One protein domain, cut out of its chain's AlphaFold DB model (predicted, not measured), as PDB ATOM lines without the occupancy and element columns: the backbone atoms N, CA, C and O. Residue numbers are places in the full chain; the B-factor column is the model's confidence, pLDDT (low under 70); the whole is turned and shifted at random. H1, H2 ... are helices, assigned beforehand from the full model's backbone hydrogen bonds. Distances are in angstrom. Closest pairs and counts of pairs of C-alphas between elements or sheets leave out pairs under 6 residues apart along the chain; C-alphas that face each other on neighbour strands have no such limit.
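Overview. This is residues 160 to 239 of the 359 residues of an uncharacterized protein of Pseudoalteromonas luteoviolacea (UniProt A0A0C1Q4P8). What shape do these atoms make? The long helix H3 is a beam, and two groups of shorter helices fold back to the same side of it: H1 with H2 near its first end, H4 with H5 over its later half. Residues 160 to 164 run in the space between these groups. What is it made of? The printed part has 80 residues with five named helices, in the order H1 to H5, and no named strand: all helix. It is only just compact, close to loose, with a radius of gyration of the C-alphas of 13.9 A, and elongated, spanning 41 by 25 by 18 A.

Along the chain. Where is the longest helix? H3 is residues 185 to 206, 31.5 A long, from C-alpha 185 at (149.468, 165.304, 204.926) to C-alpha 206 at (164.101, 162.607, 232.726). Where are the others? H1 is residues 165 to 171, H2 176 to 179, H4 211 to 221, 15.4 A long, and H5 230 to 235.

Arrangement. What is near H3? H2 touches residues 185 to 187 of H3 alone, only at the corner and only just, with 3 pairs of C-alphas within 8 A; the closest, Leu 179 and Ser 186, are 5.7 A apart. H4 is close but not clearly touching, at a steep tilt of 52 degrees, opposite ways; the closest C-alphas, Leu 204 and Ile 214, are 7.1 A apart. Which others touch? H1 touches H2, closest at the C-alphas of Ala 169 and Glu 176, 5.3 A; H4 touches H5, closest at those of Asn 211 and Glu 230, 5.4 A. Are the backbones helical? Each O i to N i+4 pair is within hydrogen-bond range in H1, H3, H4 and H5; H2 is too short for one.

Size, cuts and confidence. How far does it reach? The two C-alphas farthest apart, those of Lys 173 and Gly 208, are 42.7 A apart. Is anything cut or uncertain? The printed part has no cut and no long link; pLDDT is under 70 at residue 225 and residues 237 to 239.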
ATOM      1  N   ILE A 160     162.940 169.226 213.485       92.50
ATOM      2  CA  ILE A 160     161.779 169.997 213.045       92.50
ATOM      3  C   ILE A 160     160.790 170.068 214.208       92.50
ATOM      4  O   ILE A 160     160.365 169.038 214.733       92.50
ATOM      5  N   PHE A 161     160.397 171.276 214.603       91.81
ATOM      6  CA  PHE A 161     159.328 171.472 215.580       91.81
ATOM      7  C   PHE A 161     157.980 171.716 214.879       91.81
ATOM      8  O   PHE A 161     157.952 172.181 213.740       91.81
ATOM      9  N   PRO A 162     156.842 171.424 215.536       91.62
ATOM     10  CA  PRO A 162     155.513 171.668 214.989       91.62
ATOM     11  C   PRO A 162     155.314 173.120 214.534       91.62
ATOM     12  O   PRO A 162     155.324 174.045 215.350       91.62
ATOM     13  N   PHE A 163     155.030 173.288 213.247       91.19
ATOM     14  CA  PHE A 163     154.723 174.572 212.619       91.19
ATOM     15  C   PHE A 163     153.318 175.094 212.980       91.19
ATOM     16  O   PHE A 163     152.446 174.368 213.497       91.19
ATOM     17  N   LYS A 164     153.075 176.380 212.692       90.75
ATOM     18  CA  LYS A 164     151.738 176.983 212.748       90.75
ATOM     19  C   LYS A 164     151.038 176.800 211.405       90.75
ATOM     20  O   LYS A 164     151.612 177.043 210.351       90.75
ATOM     21  N   TYR A 165     149.762 176.423 211.450       91.75
ATOM     22  CA  TYR A 165     148.964 176.293 210.232       91.75
ATOM     23  C   TYR A 165     148.817 177.618 209.475       91.75
ATOM     24  O   TYR A 165     148.735 177.572 208.257       91.75
ATOM     25  N   ALA A 166     148.802 178.758 210.174       90.62
ATOM     26  CA  ALA A 166     148.739 180.087 209.563       90.62
ATOM     27  C   ALA A 166     149.911 180.324 208.597       90.62
ATOM     28  O   ALA A 166     149.688 180.622 207.428       90.62
ATOM     29  N   ASP A 167     151.139 180.078 209.062       90.06
ATOM     30  CA  ASP A 167     152.368 180.280 208.285       90.06
ATOM     31  C   ASP A 167     152.356 179.423 207.004       90.06
ATOM     32  O   ASP A 167     152.691 179.879 205.911       90.06
ATOM     33  N   TRP A 168     151.886 178.176 207.105       89.81
ATOM     34  CA  TRP A 168     151.757 177.288 205.946       89.81
ATOM     35  C   TRP A 168     150.588 177.664 205.036       89.81
ATOM     36  O   TRP A 168     150.700 177.556 203.817       89.81
ATOM     37  N   ALA A 169     149.470 178.118 205.598       87.12
ATOM     38  CA  ALA A 169     148.329 178.592 204.822       87.12
ATOM     39  C   ALA A 169     148.716 179.804 203.963       87.12
ATOM     40  O   ALA A 169     148.356 179.873 202.785       87.12
ATOM     41  N   GLU A 170     149.515 180.715 204.520       86.00
ATOM     42  CA  GLU A 170     150.077 181.853 203.799       86.00
ATOM     43  C   GLU A 170     151.068 181.424 202.709       86.00
ATOM     44  O   GLU A 170     150.978 181.915 201.575       86.00
ATOM     45  N   LYS A 171     151.975 180.490 203.027       86.00
ATOM     46  CA  LYS A 171     152.973 179.944 202.094       86.00
ATOM     47  C   LYS A 171     152.325 179.282 200.879       86.00
ATOM     48  O   LYS A 171     152.628 179.627 199.742       86.00
ATOM     49  N   PHE A 172     151.377 178.380 201.119       82.31
ATOM     50  CA  PHE A 172     150.717 177.586 200.077       82.31
ATOM     51  C   PHE A 172     149.433 178.230 199.531       82.31
ATOM     52  O   PHE A 172     148.658 177.576 198.823       82.31
ATOM     53  N   LYS A 173     149.171 179.501 199.872       77.69
ATOM     54  CA  LYS A 173     148.003 180.277 199.419       77.69
ATOM     55  C   LYS A 173     146.698 179.481 199.551       77.69
ATOM     56  O   LYS A 173     145.895 179.366 198.613       77.69
ATOM     57  N   CYS A 174     146.499 178.879 200.718       79.31
ATOM     58  CA  CYS A 174     145.333 178.068 201.052       79.31
ATOM     59  C   CYS A 174     144.714 178.525 202.379       79.31
ATOM     60  O   CYS A 174     145.210 179.435 203.032       79.31
ATOM     61  N   ASN A 175     143.574 177.945 202.756       83.38
ATOM     62  CA  ASN A 175     142.951 178.253 204.043       83.38
ATOM     63  C   ASN A 175     143.456 177.287 205.127       83.38
ATOM     64  O   ASN A 175     143.659 176.101 204.866       83.38
ATOM     65  N   GLU A 176     143.591 177.755 206.370       89.81
ATOM     66  CA  GLU A 176     144.024 176.895 207.484       89.81
ATOM     67  C   GLU A 176     143.114 175.680 207.697       89.81
ATOM     68  O   GLU A 176     143.573 174.617 208.113       89.81
ATOM     69  N   LYS A 177     141.809 175.830 207.427       87.12
ATOM     70  CA  LYS A 177     140.826 174.757 207.611       87.12
ATOM     71  C   LYS A 177     141.176 173.536 206.758       87.12
ATOM     72  O   LYS A 177     141.060 172.420 207.251       87.12
ATOM     73  N   SER A 178     141.654 173.742 205.531       85.12
ATOM     74  CA  SER A 178     142.084 172.683 204.612       85.12
ATOM     75  C   SER A 178     143.302 171.928 205.140       85.12
ATOM     76  O   SER A 178     143.337 170.705 205.077       85.12
ATOM     77  N   LEU A 179     144.245 172.627 205.777       87.56
ATOM     78  CA  LEU A 179     145.432 172.005 206.364       87.56
ATOM     79  C   LEU A 179     145.121 171.182 207.626       87.56
ATOM     80  O   LEU A 179     145.899 170.295 207.971       87.56
ATOM     81  N   LYS A 180     143.996 171.462 208.302       91.06
ATOM     82  CA  LYS A 180     143.549 170.821 209.557       91.06
ATOM     83  C   LYS A 180     142.584 169.641 209.361       91.06
ATOM     84  O   LYS A 180     142.198 169.002 210.346       91.06
ATOM     85  N   GLN A 181     142.143 169.370 208.134       88.12
ATOM     86  CA  GLN A 181     141.219 168.264 207.856       88.12
ATOM     87  C   GLN A 181     141.824 166.909 208.254       88.12
ATOM     88  O   GLN A 181     143.038 166.723 208.253       88.12
ATOM     89  N   LEU A 182     140.970 165.962 208.646       83.75
ATOM     90  CA  LEU A 182     141.404 164.604 208.977       83.75
ATOM     91  C   LEU A 182     142.059 163.949 207.752       83.75
ATOM     92  O   LEU A 182     141.542 164.056 206.643       83.75
ATOM     93  N   GLY A 183     143.197 163.286 207.964       81.19
ATOM     94  CA  GLY A 183     143.918 162.561 206.912       81.19
ATOM     95  C   GLY A 183     144.714 163.426 205.928       81.19
ATOM     96  O   GLY A 183     145.289 162.884 204.987       81.19
ATOM     97  N   THR A 184     144.786 164.751 206.104       85.50
ATOM     98  CA  THR A 184     145.649 165.588 205.256       85.50
ATOM     99  C   THR A 184     147.115 165.483 205.673       85.50
ATOM    100  O   THR A 184     147.434 165.444 206.863       85.50
ATOM    101  N   SER A 185     148.026 165.479 204.693       89.06
ATOM    102  CA  SER A 185     149.468 165.304 204.926       89.06
ATOM    103  C   SER A 185     150.044 166.346 205.888       89.06
ATOM    104  O   SER A 185     150.835 166.004 206.759       89.06
ATOM    105  N   SER A 186     149.587 167.602 205.802       90.75
ATOM    106  CA  SER A 186     149.980 168.671 206.730       90.75
ATOM    107  C   SER A 186     149.592 168.367 208.175       90.75
ATOM    108  O   SER A 186     150.381 168.607 209.087       90.75
ATOM    109  N   ARG A 187     148.385 167.835 208.402       92.62
ATOM    110  CA  ARG A 187     147.924 167.488 209.745       92.62
ATOM    111  C   ARG A 187     148.692 166.301 210.303       92.62
ATOM    112  O   ARG A 187     149.209 166.406 211.412       92.62
ATOM    113  N   LEU A 188     148.782 165.220 209.528       93.62
ATOM    114  CA  LEU A 188     149.483 163.997 209.923       93.62
ATOM    115  C   LEU A 188     150.944 164.291 210.270       93.62
ATOM    116  O   LEU A 188     151.428 163.886 211.323       93.62
ATOM    117  N   PHE A 189     151.625 165.076 209.433       95.31
ATOM    118  CA  PHE A 189     153.001 165.467 209.698       95.31
ATOM    119  C   PHE A 189     153.119 166.319 210.965       95.31
ATOM    120  O   PHE A 189     153.987 166.080 211.798       95.31
ATOM    121  N   ARG A 190     152.216 167.279 211.187       94.38
ATOM    122  CA  ARG A 190     152.246 168.082 212.413       94.38
ATOM    123  C   ARG A 190     151.979 167.252 213.677       94.38
ATOM    124  O   ARG A 190     152.543 167.563 214.726       94.38
ATOM    125  N   GLU A 191     151.112 166.246 213.605       93.62
ATOM    126  CA  GLU A 191     150.862 165.290 214.693       93.62
ATOM    127  C   GLU A 191     152.110 164.435 214.974       93.62
ATOM    128  O   GLU A 191     152.512 164.315 216.131       93.62
ATOM    129  N   GLU A 192     152.805 163.963 213.932       94.56
ATOM    130  CA  GLU A 192     154.110 163.290 214.052       94.56
ATOM    131  C   GLU A 192     155.143 164.183 214.764       94.56
ATOM    132  O   GLU A 192     155.796 163.756 215.720       94.56
ATOM    133  N   LEU A 193     155.259 165.451 214.352       93.69
ATOM    134  CA  LEU A 193     156.168 166.414 214.981       93.69
ATOM    135  C   LEU A 193     155.804 166.681 216.446       93.69
ATOM    136  O   LEU A 193     156.689 166.862 217.278       93.69
ATOM    137  N   ARG A 194     154.507 166.715 216.782       91.81
ATOM    138  CA  ARG A 194     154.027 166.898 218.162       91.81
ATOM    139  C   ARG A 194     154.432 165.725 219.047       91.81
ATOM    140  O   ARG A 194     154.907 165.961 220.152       91.81
ATOM    141  N   ALA A 195     154.281 164.493 218.564       92.44
ATOM    142  CA  ALA A 195     154.700 163.303 219.298       92.44
ATOM    143  C   ALA A 195     156.220 163.298 219.545       92.44
ATOM    144  O   ALA A 195     156.659 163.099 220.676       92.44
ATOM    145  N   LYS A 196     157.018 163.615 218.515       91.88
ATOM    146  CA  LYS A 196     158.483 163.731 218.630       91.88
ATOM    147  C   LYS A 196     158.912 164.844 219.593       91.88
ATOM    148  O   LYS A 196     159.794 164.628 220.417       91.88
ATOM    149  N   GLU A 197     158.266 166.011 219.532       92.75
ATOM    150  CA  GLU A 197     158.490 167.119 220.473       92.75
ATOM    151  C   GLU A 197     158.228 166.684 221.924       92.75
ATOM    152  O   GLU A 197     159.049 166.942 222.804       92.75
ATOM    153  N   LEU A 198     157.106 166.000 222.173       92.06
ATOM    154  CA  LEU A 198     156.725 165.509 223.500       92.06
ATOM    155  C   LEU A 198     157.735 164.504 224.056       92.06
ATOM    156  O   LEU A 198     158.140 164.614 225.218       92.06
ATOM    157  N   GLN A 199     158.144 163.542 223.229       92.50
ATOM    158  CA  GLN A 199     159.142 162.546 223.595       92.50
ATOM    159  C   GLN A 199     160.474 163.215 223.946       92.50
ATOM    160  O   GLN A 199     161.005 162.986 225.030       92.50
ATOM    161  N   TRP A 200     160.955 164.120 223.091       93.62
ATOM    162  CA  TRP A 200     162.211 164.837 223.299       93.62
ATOM    163  C   TRP A 200     162.219 165.655 224.600       93.62
ATOM    164  O   TRP A 200     163.164 165.577 225.385       93.62
ATOM    165  N   ILE A 201     161.136 166.388 224.893       93.19
ATOM    166  CA  ILE A 201     160.997 167.130 226.158       93.19
ATOM    167  C   ILE A 201     161.004 166.176 227.360       93.19
ATOM    168  O   ILE A 201     161.623 166.475 228.380       93.19
ATOM    169  N   THR A 202     160.304 165.044 227.259       92.62
ATOM    170  CA  THR A 202     160.195 164.065 228.351       92.62
ATOM    171  C   THR A 202     161.545 163.422 228.653       92.62
ATOM    172  O   THR A 202     161.924 163.328 229.818       92.62
ATOM    173  N   GLU A 203     162.301 163.047 227.621       94.06
ATOM    174  CA  GLU A 203     163.651 162.495 227.759       94.06
ATOM    175  C   GLU A 203     164.609 163.485 228.429       94.06
ATOM    176  O   GLU A 203     165.351 163.106 229.335       94.06
ATOM    177  N   LEU A 204     164.579 164.764 228.038       94.19
ATOM    178  CA  LEU A 204     165.435 165.782 228.651       94.19
ATOM    179  C   LEU A 204     165.054 166.071 230.106       94.19
ATOM    180  O   LEU A 204     165.936 166.147 230.959       94.19
ATOM    181  N   LYS A 205     163.756 166.150 230.421       91.94
ATOM    182  CA  LYS A 205     163.303 166.266 231.816       91.94
ATOM    183  C   LYS A 205     163.711 165.047 232.648       91.94
ATOM    184  O   LYS A 205     164.140 165.213 233.783       91.94
ATOM    185  N   GLY A 206     163.637 163.840 232.080       92.56
ATOM    186  CA  GLY A 206     164.101 162.607 232.726       92.56
ATOM    187  C   GLY A 206     165.609 162.591 233.007       92.56
ATOM    188  O   GLY A 206     166.044 161.963 233.967       92.56
ATOM    189  N   LYS A 207     166.397 163.330 232.220       95.19
ATOM    190  CA  LYS A 207     167.836 163.559 232.434       95.19
ATOM    191  C   LYS A 207     168.143 164.728 233.384       95.19
ATOM    192  O   LYS A 207     169.308 165.054 233.571       95.19
ATOM    193  N   GLY A 208     167.124 165.363 233.970       93.75
ATOM    194  CA  GLY A 208     167.286 166.457 234.931       93.75
ATOM    195  C   GLY A 208     167.433 167.857 234.326       93.75
ATOM    196  O   GLY A 208     167.670 168.798 235.076       93.75
ATOM    197  N   PHE A 209     167.261 168.030 233.009       94.75
ATOM    198  CA  PHE A 209     167.325 169.357 232.387       94.75
ATOM    199  C   PHE A 209     166.136 170.234 232.808       94.75
ATOM    200  O   PHE A 209     164.974 169.813 232.787       94.75
ATOM    201  N   THR A 210     166.423 171.493 233.125       94.50
ATOM    202  CA  THR A 210     165.435 172.535 233.417       94.50
ATOM    203  C   THR A 210     164.726 173.017 232.146       94.50
ATOM    204  O   THR A 210     165.217 172.874 231.025       94.50
ATOM    205  N   ASN A 211     163.561 173.662 232.295       93.12
ATOM    206  CA  ASN A 211     162.838 174.226 231.145       93.12
ATOM    207  C   ASN A 211     163.663 175.290 230.393       93.12
ATOM    208  O   ASN A 211     163.534 175.397 229.173       93.12
ATOM    209  N   VAL A 212     164.501 176.049 231.109       93.75
ATOM    210  CA  VAL A 212     165.399 177.065 230.537       93.75
ATOM    211  C   VAL A 212     166.431 176.396 229.629       93.75
ATOM    212  O   VAL A 212     166.570 176.781 228.468       93.75
ATOM    213  N   GLU A 213     167.096 175.346 230.115       94.88
ATOM    214  CA  GLU A 213     168.101 174.604 229.345       94.88
ATOM    215  C   GLU A 213     167.478 173.910 228.130       94.88
ATOM    216  O   GLU A 213     168.006 174.010 227.025       94.88
ATOM    217  N   ILE A 214     166.305 173.285 228.286       94.25
ATOM    218  CA  ILE A 214     165.567 172.683 227.163       94.25
ATOM    219  C   ILE A 214     165.215 173.753 226.120       94.25
ATOM    220  O   ILE A 214     165.365 173.527 224.918       94.25
ATOM    221  N   SER A 215     164.773 174.936 226.554       93.50
ATOM    222  CA  SER A 215     164.483 176.054 225.652       93.50
ATOM    223  C   SER A 215     165.738 176.500 224.898       93.50
ATOM    224  O   SER A 215     165.689 176.677 223.681       93.50
ATOM    225  N   GLN A 216     166.883 176.617 225.569       92.38
ATOM    226  CA  GLN A 216     168.156 176.960 224.929       92.38
ATOM    227  C   GLN A 216     168.605 175.892 223.921       92.38
ATOM    228  O   GLN A 216     168.859 176.228 222.763       92.38
ATOM    229  N   LEU A 217     168.608 174.612 224.308       92.75
ATOM    230  CA  LEU A 217     168.952 173.487 223.431       92.75
ATOM    231  C   LEU A 217     168.046 173.434 222.203       92.75
ATOM    232  O   LEU A 217     168.520 173.275 221.080       92.75
ATOM    233  N   SER A 218     166.740 173.637 222.396       93.75
ATOM    234  CA  SER A 218     165.779 173.609 221.294       93.75
ATOM    235  C   SER A 218     166.100 174.656 220.226       93.75
ATOM    236  O   SER A 218     165.953 174.372 219.045       93.75
ATOM    237  N   ARG A 219     166.591 175.844 220.607       91.62
ATOM    238  CA  ARG A 219     166.987 176.895 219.656       91.62
ATOM    239  C   ARG A 219     168.249 176.521 218.880       91.62
ATOM    240  O   ARG A 219     168.353 176.866 217.711       91.62
ATOM    241  N   GLN A 220     169.175 175.786 219.498       89.94
ATOM    242  CA  GLN A 220     170.416 175.340 218.850       89.94
ATOM    243  C   GLN A 220     170.166 174.251 217.797       89.94
ATOM    244  O   GLN A 220     170.829 174.215 216.756       89.94
ATOM    245  N   ILE A 221     169.202 173.364 218.054       90.50
ATOM    246  CA  ILE A 221     168.910 172.213 217.187       90.50
ATOM    247  C   ILE A 221     167.692 172.421 216.279       90.50
ATOM    248  O   ILE A 221     167.428 171.571 215.433       90.50
ATOM    249  N   CYS A 222     166.946 173.517 216.432       90.38
ATOM    250  CA  CYS A 222     165.778 173.804 215.602       90.38
ATOM    251  C   CYS A 222     166.188 174.061 214.151       90.38
ATOM    252  O   CYS A 222     167.063 174.879 213.874       90.38
ATOM    253  N   TYR A 223     165.491 173.398 213.232       86.44
ATOM    254  CA  TYR A 223     165.679 173.570 211.798       86.44
ATOM    255  C   TYR A 223     165.292 174.985 211.299       86.44
ATOM    256  O   TYR A 223     166.045 175.576 210.536       86.44
ATOM    257  N   GLU A 224     164.195 175.583 211.791       76.25
ATOM    258  CA  GLU A 224     163.728 176.936 211.394       76.25
ATOM    259  C   GLU A 224     164.014 178.034 212.447       76.25
ATOM    260  O   GLU A 224     163.408 179.103 212.437       76.25
ATOM    261  N   GLY A 225     164.930 177.789 213.389       62.16
ATOM    262  CA  GLY A 225     165.487 178.829 214.269       62.16
ATOM    263  C   GLY A 225     164.577 179.415 215.362       62.16
ATOM    264  O   GLY A 225     165.014 180.310 216.081       62.16
ATOM    265  N   LEU A 226     163.349 178.922 215.559       72.69
ATOM    266  CA  LEU A 226     162.433 179.468 216.580       72.69
ATOM    267  C   LEU A 226     162.333 178.641 217.871       72.69
ATOM    268  O   LEU A 226     161.821 179.146 218.869       72.69
ATOM    269  N   GLY A 227     162.871 177.415 217.880       83.62
ATOM    270  CA  GLY A 227     162.927 176.540 219.055       83.62
ATOM    271  C   GLY A 227     161.605 176.426 219.830       83.62
ATOM    272  O   GLY A 227     160.507 176.645 219.318       83.62
ATOM    273  N   LEU A 228     161.718 176.070 221.103       89.25
ATOM    274  CA  LEU A 228     160.637 176.052 222.078       89.25
ATOM    275  C   LEU A 228     160.877 177.135 223.122       89.25
ATOM    276  O   LEU A 228     162.006 177.365 223.554       89.25
ATOM    277  N   ASN A 229     159.800 177.770 223.577       89.81
ATOM    278  CA  ASN A 229     159.847 178.639 224.747       89.81
ATOM    279  C   ASN A 229     159.511 177.858 226.025       89.81
ATOM    280  O   ASN A 229     158.883 176.795 225.990       89.81
ATOM    281  N   GLU A 230     159.922 178.407 227.164       89.94
ATOM    282  CA  GLU A 230     159.734 177.788 228.478       89.94
ATOM    283  C   GLU A 230     158.261 177.539 228.802       89.94
ATOM    284  O   GLU A 230     157.906 176.482 229.319       89.94
ATOM    285  N   ASP A 231     157.380 178.469 228.432       88.38
ATOM    286  CA  ASP A 231     155.941 178.336 228.652       88.38
ATOM    287  C   ASP A 231     155.346 177.120 227.940       88.38
ATOM    288  O   ASP A 231     154.504 176.414 228.508       88.38
ATOM    289  N   LYS A 232     155.774 176.855 226.702       85.94
ATOM    290  CA  LYS A 232     155.353 175.687 225.927       85.94
ATOM    291  C   LYS A 232     155.864 174.409 226.591       85.94
ATOM    292  O   LYS A 232     155.067 173.497 226.803       85.94
ATOM    293  N   ILE A 233     157.128 174.383 227.025       89.06
ATOM    294  CA  ILE A 233     157.750 173.242 227.726       89.06
ATOM    295  C   ILE A 233     157.065 172.967 229.080       89.06
ATOM    296  O   ILE A 233     156.835 171.812 229.448       89.06
ATOM    297  N   ARG A 234     156.678 174.015 229.818       86.38
ATOM    298  CA  ARG A 234     155.955 173.905 231.096       86.38
ATOM    299  C   ARG A 234     154.553 173.328 230.913       86.38
ATOM    300  O   ARG A 234     154.132 172.486 231.695       86.38
ATOM    301  N   LYS A 235     153.831 173.766 229.877       85.31
ATOM    302  CA  LYS A 235     152.465 173.301 229.560       85.31
ATOM    303  C   LYS A 235     152.427 171.916 228.910       85.31
ATOM    304  O   LYS A 235     151.345 171.373 228.694       85.31
ATOM    305  N   THR A 236     153.590 171.359 228.584       80.50
ATOM    306  CA  THR A 236     153.720 170.042 227.971       80.50
ATOM    307  C   THR A 236     153.330 168.974 228.992       80.50
ATOM    308  O   THR A 236     154.066 168.727 229.946       80.50
ATOM    309  N   LYS A 237     152.152 168.367 228.818       69.06
ATOM    310  CA  LYS A 237     151.725 167.216 229.621       69.06
ATOM    311  C   LYS A 237     152.238 165.939 228.951       69.06
ATOM    312  O   LYS A 237     152.111 165.847 227.731       69.06
ATOM    313  N   PRO A 238     152.767 164.960 229.701       56.19
ATOM    314  CA  PRO A 238     152.974 163.630 229.147       56.19
ATOM    315  C   PRO A 238     151.605 163.092 228.714       56.19
ATOM    316  O   PRO A 238     150.684 162.992 229.529       56.19
ATOM    317  N   GLU A 239     151.431 162.812 227.423       50.03
ATOM    318  CA  GLU A 239     150.239 162.098 226.976       50.03
ATOM    319  C   GLU A 239     150.301 160.679 227.549       50.03
ATOM    320  O   GLU A 239     151.288 159.963 227.376       50.03
TER     321      GLU A 239